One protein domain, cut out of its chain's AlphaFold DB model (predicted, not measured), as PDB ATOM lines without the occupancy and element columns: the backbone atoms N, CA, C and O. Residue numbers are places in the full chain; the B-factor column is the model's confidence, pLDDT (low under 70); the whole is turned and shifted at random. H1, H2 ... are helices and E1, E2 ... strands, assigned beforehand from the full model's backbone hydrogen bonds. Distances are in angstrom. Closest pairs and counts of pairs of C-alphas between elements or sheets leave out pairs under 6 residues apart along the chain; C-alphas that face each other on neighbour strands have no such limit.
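Overview. This is residues 5 to 92 of the 143 residues of the protein "Integrase_H2C2 domain-containing protein" of Trichinella sp. T9 (UniProt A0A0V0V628). A small parallel pair of strands, E1 and E2, sits between a cluster of helices at one end, where H4 and H5 pack at a steep angle with H3 beside H4, and a loop-rich end made of residues 10 to 33 with the short helices H1 and H2. H6 makes the far tip of the helical end, turned about perpendicular to H5. The printed part has 88 residues, with six named helices and two named strands in the order H1, H2, E1, H3, H4, E2, H5, H6, and its class is mostly helix. The whole is only just compact, close to loose, with a radius of gyration of the C-alphas of 14.3 A, and its C-alphas span 43 by 31 by 21 A.

Arrangement. H1, residues 5 to 9, touches no helix. After it, residues 14 to 15 pair with residues 21 to 22, antiparallel. H2, residues 34 to 37, is close to but not clearly touching H4, residues 58 to 66; their closest C-alphas, those of Ser 36 and Arg 66, are 6.9 A apart. E1, residues 40 to 42, and E2, residues 69 to 71, are parallel neighbours at 31 degrees; N 70 and O 40 are 2.8 A apart, and N 42 and O 70 are 2.9 A apart, both within hydrogen-bond range. With H3, residues 48 to 52, and H4 between them, these strands form a strand-helix-strand unit, two parallel neighbour strands joined through helices, with a right-handed crossover. H3 touches H4, the closest C-alphas being those of His 50 and Thr 61, 5.8 A apart. H4 touches H5, residues 74 to 84, at a steep tilt of 52 degrees, opposite ways; the closest C-alphas, those of Val 58 and Ile 78, are 6.1 A apart. H6, residues 86 to 91, is close to but not clearly touching H5, about perpendicular at 83 degrees, with the C-alphas of Arg 83 and Arg 89 closest at 6.5 A. In H1, H3, H4, H5 and H6 every O i to N i+4 pair is within hydrogen-bond range; H2 is too short for such a pair.

Along the chain. H1 begins at C-alpha 5, (-27.396, -11.833, 18.881). E1 is 6.3 A long and E2 6.4 A. H4 measures 12.2 A from first to last C-alpha. H5, the longest helix, measures 15.4 A, from C-alpha 74 at (-40.869, -3.692, 13.958). H6 measures 8.8 A and ends at C-alpha 91, (-56.291, 3.388, -1.628).

Size, cuts and confidence. The C-alphas farthest apart, those of Gln 17 and Arg 90, are 44.3 A from each other. The printed part has no cut. The link from H1 to H2, 24 residues, is long, and the other links are tight. The mean pLDDT of the printed part is 86.8, and residues 5 to 7 are under 70.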
ATOM      1  N   ALA A   5     -27.384 -11.576  17.448       63.12
ATOM      2  CA  ALA A   5     -27.396 -11.833  18.881       63.12
ATOM      3  C   ALA A   5     -27.032 -10.599  19.727       63.12
ATOM      4  O   ALA A   5     -27.674 -10.354  20.748       63.12
ATOM      5  N   GLU A   6     -26.064  -9.775  19.306       66.12
ATOM      6  CA  GLU A   6     -25.656  -8.574  20.059       66.12
ATOM      7  C   GLU A   6     -26.788  -7.549  20.150       66.12
ATOM      8  O   GLU A   6     -27.024  -6.955  21.200       66.12
ATOM      9  N   ARG A   7     -27.552  -7.394  19.067       67.50
ATOM     10  CA  ARG A   7     -28.662  -6.431  18.992       67.50
ATOM     11  C   ARG A   7     -29.852  -6.822  19.864       67.50
ATOM     12  O   ARG A   7     -30.670  -5.971  20.192       67.50
ATOM     13  N   VAL A   8     -29.969  -8.102  20.214       72.00
ATOM     14  CA  VAL A   8     -31.028  -8.596  21.100       72.00
ATOM     15  C   VAL A   8     -30.636  -8.424  22.572       72.00
ATOM     16  O   VAL A   8     -31.515  -8.209  23.403       72.00
ATOM     17  N   ARG A   9     -29.333  -8.412  22.900       76.38
ATOM     18  CA  ARG A   9     -28.834  -8.207  24.276       76.38
ATOM     19  C   ARG A   9     -29.216  -6.848  24.869       76.38
ATOM     20  O   ARG A   9     -29.438  -6.771  26.074       76.38
ATOM     21  N   GLU A  10     -29.357  -5.810  24.041       77.12
ATOM     22  CA  GLU A  10     -29.820  -4.476  24.470       77.12
ATOM     23  C   GLU A  10     -31.197  -4.531  25.156       77.12
ATOM     24  O   GLU A  10     -31.478  -3.770  26.080       77.12
ATOM     25  N   PHE A  11     -32.040  -5.487  24.761       78.88
ATOM     26  CA  PHE A  11     -33.382  -5.666  25.310       78.88
ATOM     27  C   PHE A  11     -33.418  -6.485  26.608       78.88
ATOM     28  O   PHE A  11     -34.513  -6.772  27.088       78.88
ATOM     29  N   GLN A  12     -32.261  -6.869  27.166       86.50
ATOM     30  CA  GLN A  12     -32.137  -7.704  28.372       86.50
ATOM     31  C   GLN A  12     -33.150  -8.862  28.385       86.50
ATOM     32  O   GLN A  12     -34.004  -8.933  29.279       86.50
ATOM     33  N   PRO A  13     -33.138  -9.714  27.346       88.25
ATOM     34  CA  PRO A  13     -34.156 -10.727  27.179       88.25
ATOM     35  C   PRO A  13     -34.039 -11.791  28.275       88.25
ATOM     36  O   PRO A  13     -32.938 -12.121  28.717       88.25
ATOM     37  N   PHE A  14     -35.169 -12.345  28.691       89.25
ATOM     38  CA  PHE A  14     -35.228 -13.434  29.661       89.25
ATOM     39  C   PHE A  14     -36.250 -14.481  29.219       89.25
ATOM     40  O   PHE A  14     -37.165 -14.174  28.455       89.25
ATOM     41  N   LEU A  15     -36.068 -15.716  29.677       90.56
ATOM     42  CA  LEU A  15     -37.029 -16.798  29.487       90.56
ATOM     43  C   LEU A  15     -38.096 -16.721  30.577       90.56
ATOM     44  O   LEU A  15     -37.762 -16.584  31.756       90.56
ATOM     45  N   ASP A  16     -39.364 -16.772  30.179       88.00
ATOM     46  CA  ASP A  16     -40.475 -16.887  31.118       88.00
ATOM     47  C   ASP A  16     -40.730 -18.343  31.546       88.00
ATOM     48  O   ASP A  16     -39.983 -19.260  31.197       88.00
ATOM     49  N   GLN A  17     -41.780 -18.543  32.344       89.38
ATOM     50  CA  GLN A  17     -42.165 -19.856  32.871       89.38
ATOM     51  C   GLN A  17     -42.649 -20.817  31.774       89.38
ATOM     52  O   GLN A  17     -42.544 -22.029  31.945       89.38
ATOM     53  N   ASP A  18     -43.113 -20.279  30.646       88.38
ATOM     54  CA  ASP A  18     -43.607 -21.027  29.491       88.38
ATOM     55  C   ASP A  18     -42.491 -21.296  28.459       88.38
ATOM     56  O   ASP A  18     -42.735 -21.868  27.395       88.38
ATOM     57  N   GLY A  19     -41.250 -20.889  28.751       88.81
ATOM     58  CA  GLY A  19     -40.107 -21.038  27.851       88.81
ATOM     59  C   GLY A  19     -40.088 -20.029  26.696       88.81
ATOM     60  O   GLY A  19     -39.371 -20.229  25.714       88.81
ATOM     61  N   LEU A  20     -40.846 -18.936  26.795       88.88
ATOM     62  CA  LEU A  20     -40.884 -17.867  25.803       88.88
ATOM     63  C   LEU A  20     -39.847 -16.788  26.118       88.88
ATOM     64  O   LEU A  20     -39.684 -16.341  27.255       88.88
ATOM     65  N   LEU A  21     -39.154 -16.323  25.077       89.38
ATOM     66  CA  LEU A  21     -38.183 -15.242  25.196       89.38
ATOM     67  C   LEU A  21     -38.911 -13.895  25.258       89.38
ATOM     68  O   LEU A  21     -39.564 -13.495  24.297       89.38
ATOM     69  N   ARG A  22     -38.773 -13.168  26.366       89.69
ATOM     70  CA  ARG A  22     -39.423 -11.872  26.603       89.69
ATOM     71  C   ARG A  22     -38.419 -10.751  26.776       89.69
ATOM     72  O   ARG A  22     -37.300 -10.962  27.232       89.69
ATOM     73  N   VAL A  23     -38.837  -9.535  26.440       88.94
ATOM     74  CA  VAL A  23     -38.036  -8.319  26.627       88.94
ATOM     75  C   VAL A  23     -38.017  -7.894  28.094       88.94
ATOM     76  O   VAL A  23     -39.048  -7.840  28.772       88.94
ATOM     77  N   GLY A  24     -36.835  -7.525  28.584       84.81
ATOM     78  CA  GLY A  24     -36.658  -6.907  29.889       84.81
ATOM     79  C   GLY A  24     -37.373  -5.555  29.964       84.81
ATOM     80  O   GLY A  24     -37.042  -4.607  29.254       84.81
ATOM     81  N   ALA A  25     -38.371  -5.443  30.845       74.44
ATOM     82  CA  ALA A  25     -39.183  -4.235  30.947       74.44
ATOM     83  C   ALA A  25     -38.474  -3.110  31.706       74.44
ATOM     84  O   ALA A  25     -37.977  -3.321  32.816       74.44
ATOM     85  N   ARG A  26     -38.580  -1.882  31.184       76.88
ATOM     86  CA  ARG A  26     -38.382  -0.635  31.954       76.88
ATOM     87  C   ARG A  26     -39.635  -0.230  32.743       76.88
ATOM     88  O   ARG A  26     -39.552   0.564  33.670       76.88
ATOM     89  N   LEU A  27     -40.792  -0.797  32.394       81.69
ATOM     90  CA  LEU A  27     -42.110  -0.476  32.957       81.69
ATOM     91  C   LEU A  27     -42.557  -1.447  34.064       81.69
ATOM     92  O   LEU A  27     -43.750  -1.591  34.308       81.69
ATOM     93  N   ARG A  28     -41.626  -2.114  34.760       79.44
ATOM     94  CA  ARG A  28     -41.948  -3.150  35.769       79.44
ATOM     95  C   ARG A  28     -42.925  -2.670  36.849       79.44
ATOM     96  O   ARG A  28     -43.766  -3.441  37.295       79.44
ATOM     97  N   ARG A  29     -42.833  -1.393  37.232       83.38
ATOM     98  CA  ARG A  29     -43.651  -0.766  38.286       83.38
ATOM     99  C   ARG A  29     -44.978  -0.167  37.798       83.38
ATOM    100  O   ARG A  29     -45.683   0.432  38.599       83.38
ATOM    101  N   SER A  30     -45.316  -0.267  36.511       87.25
ATOM    102  CA  SER A  30     -46.593   0.263  36.007       87.25
ATOM    103  C   SER A  30     -47.776  -0.622  36.422       87.25
ATOM    104  O   SER A  30     -47.592  -1.755  36.859       87.25
ATOM    105  N   THR A  31     -49.006  -0.147  36.243       89.19
ATOM    106  CA  THR A  31     -50.235  -0.947  36.414       89.19
ATOM    107  C   THR A  31     -50.627  -1.716  35.147       89.19
ATOM    108  O   THR A  31     -51.695  -2.318  35.092       89.19
ATOM    109  N   LEU A  32     -49.769  -1.714  34.119       85.81
ATOM    110  CA  LEU A  32     -50.047  -2.392  32.854       85.81
ATOM    111  C   LEU A  32     -50.074  -3.922  33.011       85.81
ATOM    112  O   LEU A  32     -49.406  -4.461  33.907       85.81
ATOM    113  N   PRO A  33     -50.768  -4.628  32.101       86.50
ATOM    114  CA  PRO A  33     -50.707  -6.080  32.023       86.50
ATOM    115  C   PRO A  33     -49.258  -6.583  31.901       86.50
ATOM    116  O   PRO A  33     -48.437  -5.923  31.251       86.50
ATOM    117  N   PRO A  34     -48.926  -7.752  32.481       83.06
ATOM    118  CA  PRO A  34     -47.589  -8.346  32.393       83.06
ATOM    119  C   PRO A  34     -47.076  -8.470  30.956       83.06
ATOM    120  O   PRO A  34     -45.929  -8.122  30.692       83.06
ATOM    121  N   GLU A  35     -47.955  -8.852  30.027       84.62
ATOM    122  CA  GLU A  35     -47.675  -8.973  28.591       84.62
ATOM    123  C   GLU A  35     -47.192  -7.663  27.958       84.62
ATOM    124  O   GLU A  35     -46.271  -7.653  27.147       84.62
ATOM    125  N   SER A  36     -47.764  -6.532  28.375       84.25
ATOM    126  CA  SER A  36     -47.376  -5.213  27.862       84.25
ATOM    127  C   SER A  36     -46.128  -4.663  28.546       84.25
ATOM    128  O   SER A  36     -45.439  -3.808  27.991       84.25
ATOM    129  N   LYS A  37     -45.824  -5.131  29.761       87.81
ATOM    130  CA  LYS A  37     -44.562  -4.813  30.437       87.81
ATOM    131  C   LYS A  37     -43.421  -5.597  29.798       87.81
ATOM    132  O   LYS A  37     -42.398  -5.004  29.467       87.81
ATOM    133  N   HIS A  38     -43.622  -6.900  29.626       89.06
ATOM    134  CA  HIS A  38     -42.642  -7.883  29.177       89.06
ATOM    135  C   HIS A  38     -43.095  -8.551  27.870       89.06
ATOM    136  O   HIS A  38     -43.423  -9.740  27.873       89.06
ATOM    137  N   PRO A  39     -43.135  -7.810  26.751       89.75
ATOM    138  CA  PRO A  39     -43.603  -8.358  25.487       89.75
ATOM    139  C   PRO A  39     -42.693  -9.485  24.994       89.75
ATOM    140  O   PRO A  39     -41.474  -9.467  25.201       89.75
ATOM    141  N   ILE A  40     -43.298 -10.455  24.312       90.00
ATOM    142  CA  ILE A  40     -42.610 -11.607  23.729       90.00
ATOM    143  C   ILE A  40     -41.738 -11.126  22.570       90.00
ATOM    144  O   ILE A  40     -42.205 -10.431  21.665       90.00
ATOM    145  N   LEU A  41     -40.462 -11.493  22.586       88.12
ATOM    146  CA  LEU A  41     -39.520 -11.148  21.535       88.12
ATOM    147  C   LEU A  41     -39.767 -12.039  20.312       88.12
ATOM    148  O   LEU A  41     -39.567 -13.250  20.356       88.12
ATOM    149  N   LEU A  42     -40.148 -11.423  19.197       84.19
ATOM    150  CA  LEU A  42     -40.342 -12.104  17.921       84.19
ATOM    151  C   LEU A  42     -39.279 -11.678  16.908       84.19
ATOM    152  O   LEU A  42     -38.945 -10.499  16.758       84.19
ATOM    153  N   GLN A  43     -38.773 -12.649  16.151       72.56
ATOM    154  CA  GLN A  43     -37.834 -12.384  15.059       72.56
ATOM    155  C   GLN A  43     -38.535 -11.839  13.808       72.56
ATOM    156  O   GLN A  43     -37.916 -11.140  13.001       72.56
ATOM    157  N   HIS A  44     -39.817 -12.163  13.625       72.00
ATOM    158  CA  HIS A  44     -40.576 -11.865  12.414       72.00
ATOM    159  C   HIS A  44     -41.907 -11.192  12.743       72.00
ATOM    160  O   HIS A  44     -42.455 -11.352  13.830       72.00
ATOM    161  N   ASN A  45     -42.411 -10.405  11.791       71.94
ATOM    162  CA  ASN A  45     -43.688  -9.719  11.934       71.94
ATOM    163  C   ASN A  45     -44.839 -10.594  11.450       71.94
ATOM    164  O   ASN A  45     -44.726 -11.227  10.402       71.94
ATOM    165  N   HIS A  46     -45.957 -10.555  12.170       74.38
ATOM    166  CA  HIS A  46     -47.192 -11.209  11.760       74.38
ATOM    167  C   HIS A  46     -48.055 -10.230  10.951       74.38
ATOM    168  O   HIS A  46     -48.540  -9.238  11.508       74.38
ATOM    169  N   PRO A  47     -48.264 -10.474   9.644       71.56
ATOM    170  CA  PRO A  47     -49.032  -9.572   8.785       71.56
ATOM    171  C   PRO A  47     -50.498  -9.433   9.223       71.56
ATOM    172  O   PRO A  47     -51.127  -8.411   8.944       71.56
ATOM    173  N   ASP A  48     -51.013 -10.407   9.972       84.75
ATOM    174  CA  ASP A  48     -52.391 -10.460  10.460       84.75
ATOM    175  C   ASP A  48     -52.792  -9.236  11.284       84.75
ATOM    176  O   ASP A  48     -53.944  -8.821  11.216       84.75
ATOM    177  N   TYR A  49     -51.871  -8.613  12.028       89.25
ATOM    178  CA  TYR A  49     -52.193  -7.438  12.848       89.25
ATOM    179  C   TYR A  49     -52.688  -6.256  12.015       89.25
ATOM    180  O   TYR A  49     -53.595  -5.545  12.438       89.25
ATOM    181  N   HIS A  50     -52.128  -6.058  10.822       92.00
ATOM    182  CA  HIS A  50     -52.578  -5.007   9.916       92.00
ATOM    183  C   HIS A  50     -54.006  -5.276   9.408       92.00
ATOM    184  O   HIS A  50     -54.822  -4.357   9.355       92.00
ATOM    185  N   LEU A  51     -54.320  -6.536   9.088       92.25
ATOM    186  CA  LEU A  51     -55.643  -6.942   8.605       92.25
ATOM    187  C   LEU A  51     -56.696  -6.920   9.725       92.25
ATOM    188  O   LEU A  51     -57.775  -6.371   9.539       92.25
ATOM    189  N   ARG A  52     -56.360  -7.433  10.917       91.81
ATOM    190  CA  ARG A  52     -57.225  -7.416  12.113       91.81
ATOM    191  C   ARG A  52     -57.558  -6.001  12.581       91.81
ATOM    192  O   ARG A  52     -58.595  -5.787  13.193       91.81
ATOM    193  N   GLN A  53     -56.681  -5.040  12.300       91.38
ATOM    194  CA  GLN A  53     -56.870  -3.622  12.615       91.38
ATOM    195  C   GLN A  53     -57.475  -2.837  11.436       91.38
ATOM    196  O   GLN A  53     -57.267  -1.632  11.343       91.38
ATOM    197  N   MET A  54     -58.193  -3.498  10.520       93.75
ATOM    198  CA  MET A  54     -58.916  -2.850   9.415       93.75
ATOM    199  C   MET A  54     -58.025  -1.942   8.555       93.75
ATOM    200  O   MET A  54     -58.360  -0.795   8.277       93.75
ATOM    201  N   HIS A  55     -56.868  -2.458   8.140       93.44
ATOM    202  CA  HIS A  55     -55.887  -1.728   7.334       93.44
ATOM    203  C   HIS A  55     -55.251  -0.510   8.022       93.44
ATOM    204  O   HIS A  55     -54.813   0.431   7.360       93.44
ATOM    205  N   ALA A  56     -55.132  -0.557   9.350       92.62
ATOM    206  CA  ALA A  56     -54.452   0.454  10.148       92.62
ATOM    207  C   ALA A  56     -53.065   0.846   9.608       92.62
ATOM    208  O   ALA A  56     -52.293   0.019   9.105       92.62
ATOM    209  N   GLY A  57     -52.738   2.129   9.784       92.75
ATOM    210  CA  GLY A  57     -51.440   2.692   9.434       92.75
ATOM    211  C   GLY A  57     -50.309   2.223  10.354       92.75
ATOM    212  O   GLY A  57     -50.526   1.653  11.423       92.75
ATOM    213  N   VAL A  58     -49.068   2.537   9.968       93.50
ATOM    214  CA  VAL A  58     -47.843   2.018  10.613       93.50
ATOM    215  C   VAL A  58     -47.841   2.189  12.134       93.50
ATOM    216  O   VAL A  58     -47.515   1.246  12.848       93.50
ATOM    217  N   ASN A  59     -48.168   3.383  12.638       94.06
ATOM    218  CA  ASN A  59     -48.072   3.675  14.070       94.06
ATOM    219  C   ASN A  59     -49.136   2.922  14.881       94.06
ATOM    220  O   ASN A  59     -48.832   2.414  15.955       94.06
ATOM    221  N   GLN A  60     -50.356   2.810  14.356       93.56
ATOM    222  CA  GLN A  60     -51.442   2.103  15.028       93.56
ATOM    223  C   GLN A  60     -51.162   0.597  15.077       93.56
ATOM    224  O   GLN A  60     -51.229  -0.002  16.147       93.56
ATOM    225  N   THR A  61     -50.741   0.002  13.956       92.81
ATOM    226  CA  THR A  61     -50.333  -1.410  13.929       92.81
ATOM    227  C   THR A  61     -49.154  -1.671  14.870       92.81
ATOM    228  O   THR A  61     -49.127  -2.687  15.554       92.81
ATOM    229  N   LEU A  62     -48.195  -0.744  14.949       92.31
ATOM    230  CA  LEU A  62     -47.041  -0.849  15.845       92.31
ATOM    231  C   LEU A  62     -47.454  -0.840  17.320       92.31
ATOM    232  O   LEU A  62     -46.966  -1.667  18.084       92.31
ATOM    233  N   VAL A  63     -48.362   0.052  17.720       91.12
ATOM    234  CA  VAL A  63     -48.897   0.069  19.090       91.12
ATOM    235  C   VAL A  63     -49.646  -1.229  19.387       91.12
ATOM    236  O   VAL A  63     -49.393  -1.833  20.424       91.12
ATOM    237  N   ALA A  64     -50.491  -1.697  18.464       90.38
ATOM    238  CA  ALA A  64     -51.252  -2.937  18.627       90.38
ATOM    239  C   ALA A  64     -50.361  -4.184  18.755       90.38
ATOM    240  O   ALA A  64     -50.715  -5.113  19.466       90.38
ATOM    241  N   ILE A  65     -49.206  -4.207  18.086       90.19
ATOM    242  CA  ILE A  65     -48.207  -5.273  18.237       90.19
ATOM    243  C   ILE A  65     -47.513  -5.162  19.600       90.19
ATOM    244  O   ILE A  65     -47.378  -6.161  20.304       90.19
ATOM    245  N   ARG A  66     -47.109  -3.950  20.002       88.06
ATOM    246  CA  ARG A  66     -46.341  -3.694  21.235       88.06
ATOM    247  C   ARG A  66     -47.098  -3.969  22.533       88.06
ATOM    248  O   ARG A  66     -46.474  -3.968  23.589       88.06
ATOM    249  N   THR A  67     -48.404  -4.216  22.478       87.25
ATOM    250  CA  THR A  67     -49.174  -4.638  23.658       87.25
ATOM    251  C   THR A  67     -48.823  -6.045  24.137       87.25
ATOM    252  O   THR A  67     -49.031  -6.320  25.316       87.25
ATOM    253  N   GLY A  68     -48.275  -6.910  23.276       87.31
ATOM    254  CA  GLY A  68     -47.857  -8.267  23.655       87.31
ATOM    255  C   GLY A  68     -46.572  -8.761  22.989       87.31
ATOM    256  O   GLY A  68     -45.958  -9.705  23.476       87.31
ATOM    257  N   PHE A  69     -46.114  -8.113  21.914       88.62
ATOM    258  CA  PHE A  69     -44.979  -8.567  21.116       88.62
ATOM    259  C   PHE A  69     -43.963  -7.456  20.853       88.62
ATOM    260  O   PHE A  69     -44.300  -6.297  20.615       88.62
ATOM    261  N   TRP A  70     -42.690  -7.832  20.827       88.62
ATOM    262  CA  TRP A  70     -41.578  -6.968  20.472       88.62
ATOM    263  C   TRP A  70     -40.828  -7.546  19.279       88.62
ATOM    264  O   TRP A  70     -40.115  -8.540  19.398       88.62
ATOM    265  N   ILE A  71     -40.977  -6.914  18.115       87.12
ATOM    266  CA  ILE A  71     -40.308  -7.351  16.886       87.12
ATOM    267  C   ILE A  71     -39.060  -6.504  16.655       87.12
ATOM    268  O   ILE A  71     -39.103  -5.271  16.640       87.12
ATOM    269  N   VAL A  72     -37.932  -7.158  16.391       83.12
ATOM    270  CA  VAL A  72     -36.698  -6.451  16.032       83.12
ATOM    271  C   VAL A  72     -36.899  -5.720  14.698       83.12
ATOM    272  O   VAL A  72     -37.185  -6.336  13.676       83.12
ATOM    273  N   ARG A  73     -36.713  -4.391  14.685       83.06
ATOM    274  CA  ARG A  73     -37.018  -3.517  13.527       83.06
ATOM    275  C   ARG A  73     -38.503  -3.552  13.113       83.06
ATOM    276  O   ARG A  73     -38.809  -3.396  11.925       83.06
ATOM    277  N   ASP A  74     -39.403  -3.699  14.090       86.44
ATOM    278  CA  ASP A  74     -40.869  -3.692  13.958       86.44
ATOM    279  C   ASP A  74     -41.395  -2.713  12.896       86.44
ATOM    280  O   ASP A  74     -42.100  -3.106  11.968       86.44
ATOM    281  N   ARG A  75     -40.985  -1.446  12.948       90.69
ATOM    282  CA  ARG A  75     -41.486  -0.394  12.060       90.69
ATOM    283  C   ARG A  75     -41.202  -0.670  10.586       90.69
ATOM    284  O   ARG A  75     -42.046  -0.385   9.738       90.69
ATOM    285  N   ASN A  76     -40.030  -1.214  10.261       90.19
ATOM    286  CA  ASN A  76     -39.680  -1.546   8.878       90.19
ATOM    287  C   ASN A  76     -40.455  -2.771   8.392       90.19
ATOM    288  O   ASN A  76     -40.913  -2.788   7.249       90.19
ATOM    289  N   ALA A  77     -40.651  -3.758   9.266       89.25
ATOM    290  CA  ALA A  77     -41.457  -4.927   8.953       89.25
ATOM    291  C   ALA A  77     -42.928  -4.546   8.716       89.25
ATOM    292  O   ALA A  77     -43.520  -4.975   7.728       89.25
ATOM    293  N   ILE A  78     -43.498  -3.668   9.546       92.12
ATOM    294  CA  ILE A  78     -44.866  -3.153   9.383       92.12
ATOM    295  C   ILE A  78     -44.994  -2.349   8.085       92.12
ATOM    296  O   ILE A  78     -45.914  -2.583   7.307       92.12
ATOM    297  N   LYS A  79     -44.041  -1.454   7.784       92.88
ATOM    298  CA  LYS A  79     -44.013  -0.729   6.500       92.88
ATOM    299  C   LYS A  79     -44.003  -1.681   5.303       92.88
ATOM    300  O   LYS A  79     -44.663  -1.397   4.307       92.88
ATOM    301  N   LYS A  80     -43.259  -2.791   5.381       92.00
ATOM    302  CA  LYS A  80     -43.224  -3.814   4.325       92.00
ATOM    303  C   LYS A  80     -44.593  -4.480   4.157       92.00
ATOM    304  O   LYS A  80     -45.065  -4.562   3.027       92.00
ATOM    305  N   VAL A  81     -45.239  -4.873   5.258       92.06
ATOM    306  CA  VAL A  81     -46.590  -5.466   5.252       92.06
ATOM    307  C   VAL A  81     -47.602  -4.517   4.607       92.06
ATOM    308  O   VAL A  81     -48.260  -4.899   3.641       92.06
ATOM    309  N   ILE A  82     -47.663  -3.259   5.055       93.44
ATOM    310  CA  ILE A  82     -48.617  -2.266   4.537       93.44
ATOM    311  C   ILE A  82     -48.382  -2.000   3.044       93.44
ATOM    312  O   ILE A  82     -49.318  -2.051   2.254       93.44
ATOM    313  N   ARG A  83     -47.124  -1.816   2.616       92.81
ATOM    314  CA  ARG A  83     -46.786  -1.626   1.189       92.81
ATOM    315  C   ARG A  83     -47.124  -2.835   0.318       92.81
ATOM    316  O   ARG A  83     -47.359  -2.680  -0.883       92.81
ATOM    317  N   SER A  84     -47.096  -4.040   0.887       92.31
ATOM    318  CA  SER A  84     -47.482  -5.266   0.183       92.31
ATOM    319  C   SER A  84     -48.996  -5.489   0.130       92.31
ATOM    320  O   SER A  84     -49.446  -6.241  -0.731       92.31
ATOM    321  N   CYS A  85     -49.774  -4.820   0.988       93.69
ATOM    322  CA  CYS A  85     -51.219  -4.990   1.074       93.69
ATOM    323  C   CYS A  85     -51.927  -4.467  -0.195       93.69
ATOM    324  O   CYS A  85     -51.807  -3.279  -0.511       93.69
ATOM    325  N   PRO A  86     -52.706  -5.303  -0.911       93.69
ATOM    326  CA  PRO A  86     -53.427  -4.873  -2.108       93.69
ATOM    327  C   PRO A  86     -54.468  -3.782  -1.843       93.69
ATOM    328  O   PRO A  86     -54.616  -2.880  -2.662       93.69
ATOM    329  N   ALA A  87     -55.174  -3.844  -0.708       94.81
ATOM    330  CA  ALA A  87     -56.187  -2.852  -0.347       94.81
ATOM    331  C   ALA A  87     -55.552  -1.478  -0.095       94.81
ATOM    332  O   ALA A  87     -55.930  -0.508  -0.745       94.81
ATOM    333  N   CYS A  88     -54.515  -1.412   0.750       95.00
ATOM    334  CA  CYS A  88     -53.779  -0.168   0.990       95.00
ATOM    335  C   CYS A  88     -53.146   0.367  -0.289       95.00
ATOM    336  O   CYS A  88     -53.252   1.551  -0.561       95.00
ATOM    337  N   ARG A  89     -52.560  -0.497  -1.130       94.50
ATOM    338  CA  ARG A  89     -51.970  -0.060  -2.403       94.50
ATOM    339  C   ARG A  89     -52.995   0.578  -3.339       94.50
ATOM    340  O   ARG A  89     -52.638   1.504  -4.053       94.50
ATOM    341  N   ARG A  90     -54.234   0.078  -3.365       93.31
ATOM    342  CA  ARG A  90     -55.319   0.663  -4.168       93.31
ATOM    343  C   ARG A  90     -55.764   2.014  -3.615       93.31
ATOM    344  O   ARG A  90     -55.977   2.923  -4.402       93.31
ATOM    345  N   VAL A  91     -55.884   2.136  -2.294       92.12
ATOM    346  CA  VAL A  91     -56.291   3.388  -1.628       92.12
ATOM    347  C   VAL A  91     -55.201   4.459  -1.728       92.12
ATOM    348  O   VAL A  91     -55.503   5.610  -2.019       92.12
ATOM    349  N   ASP A  92     -53.937   4.074  -1.556       91.00
ATOM    350  CA  ASP A  92     -52.775   4.967  -1.646       91.00
ATOM    351  C   ASP A  92     -52.333   5.233  -3.098       91.00
ATOM    352  O   ASP A  92     -51.373   5.979  -3.335       91.00
TER     353      ASP A  92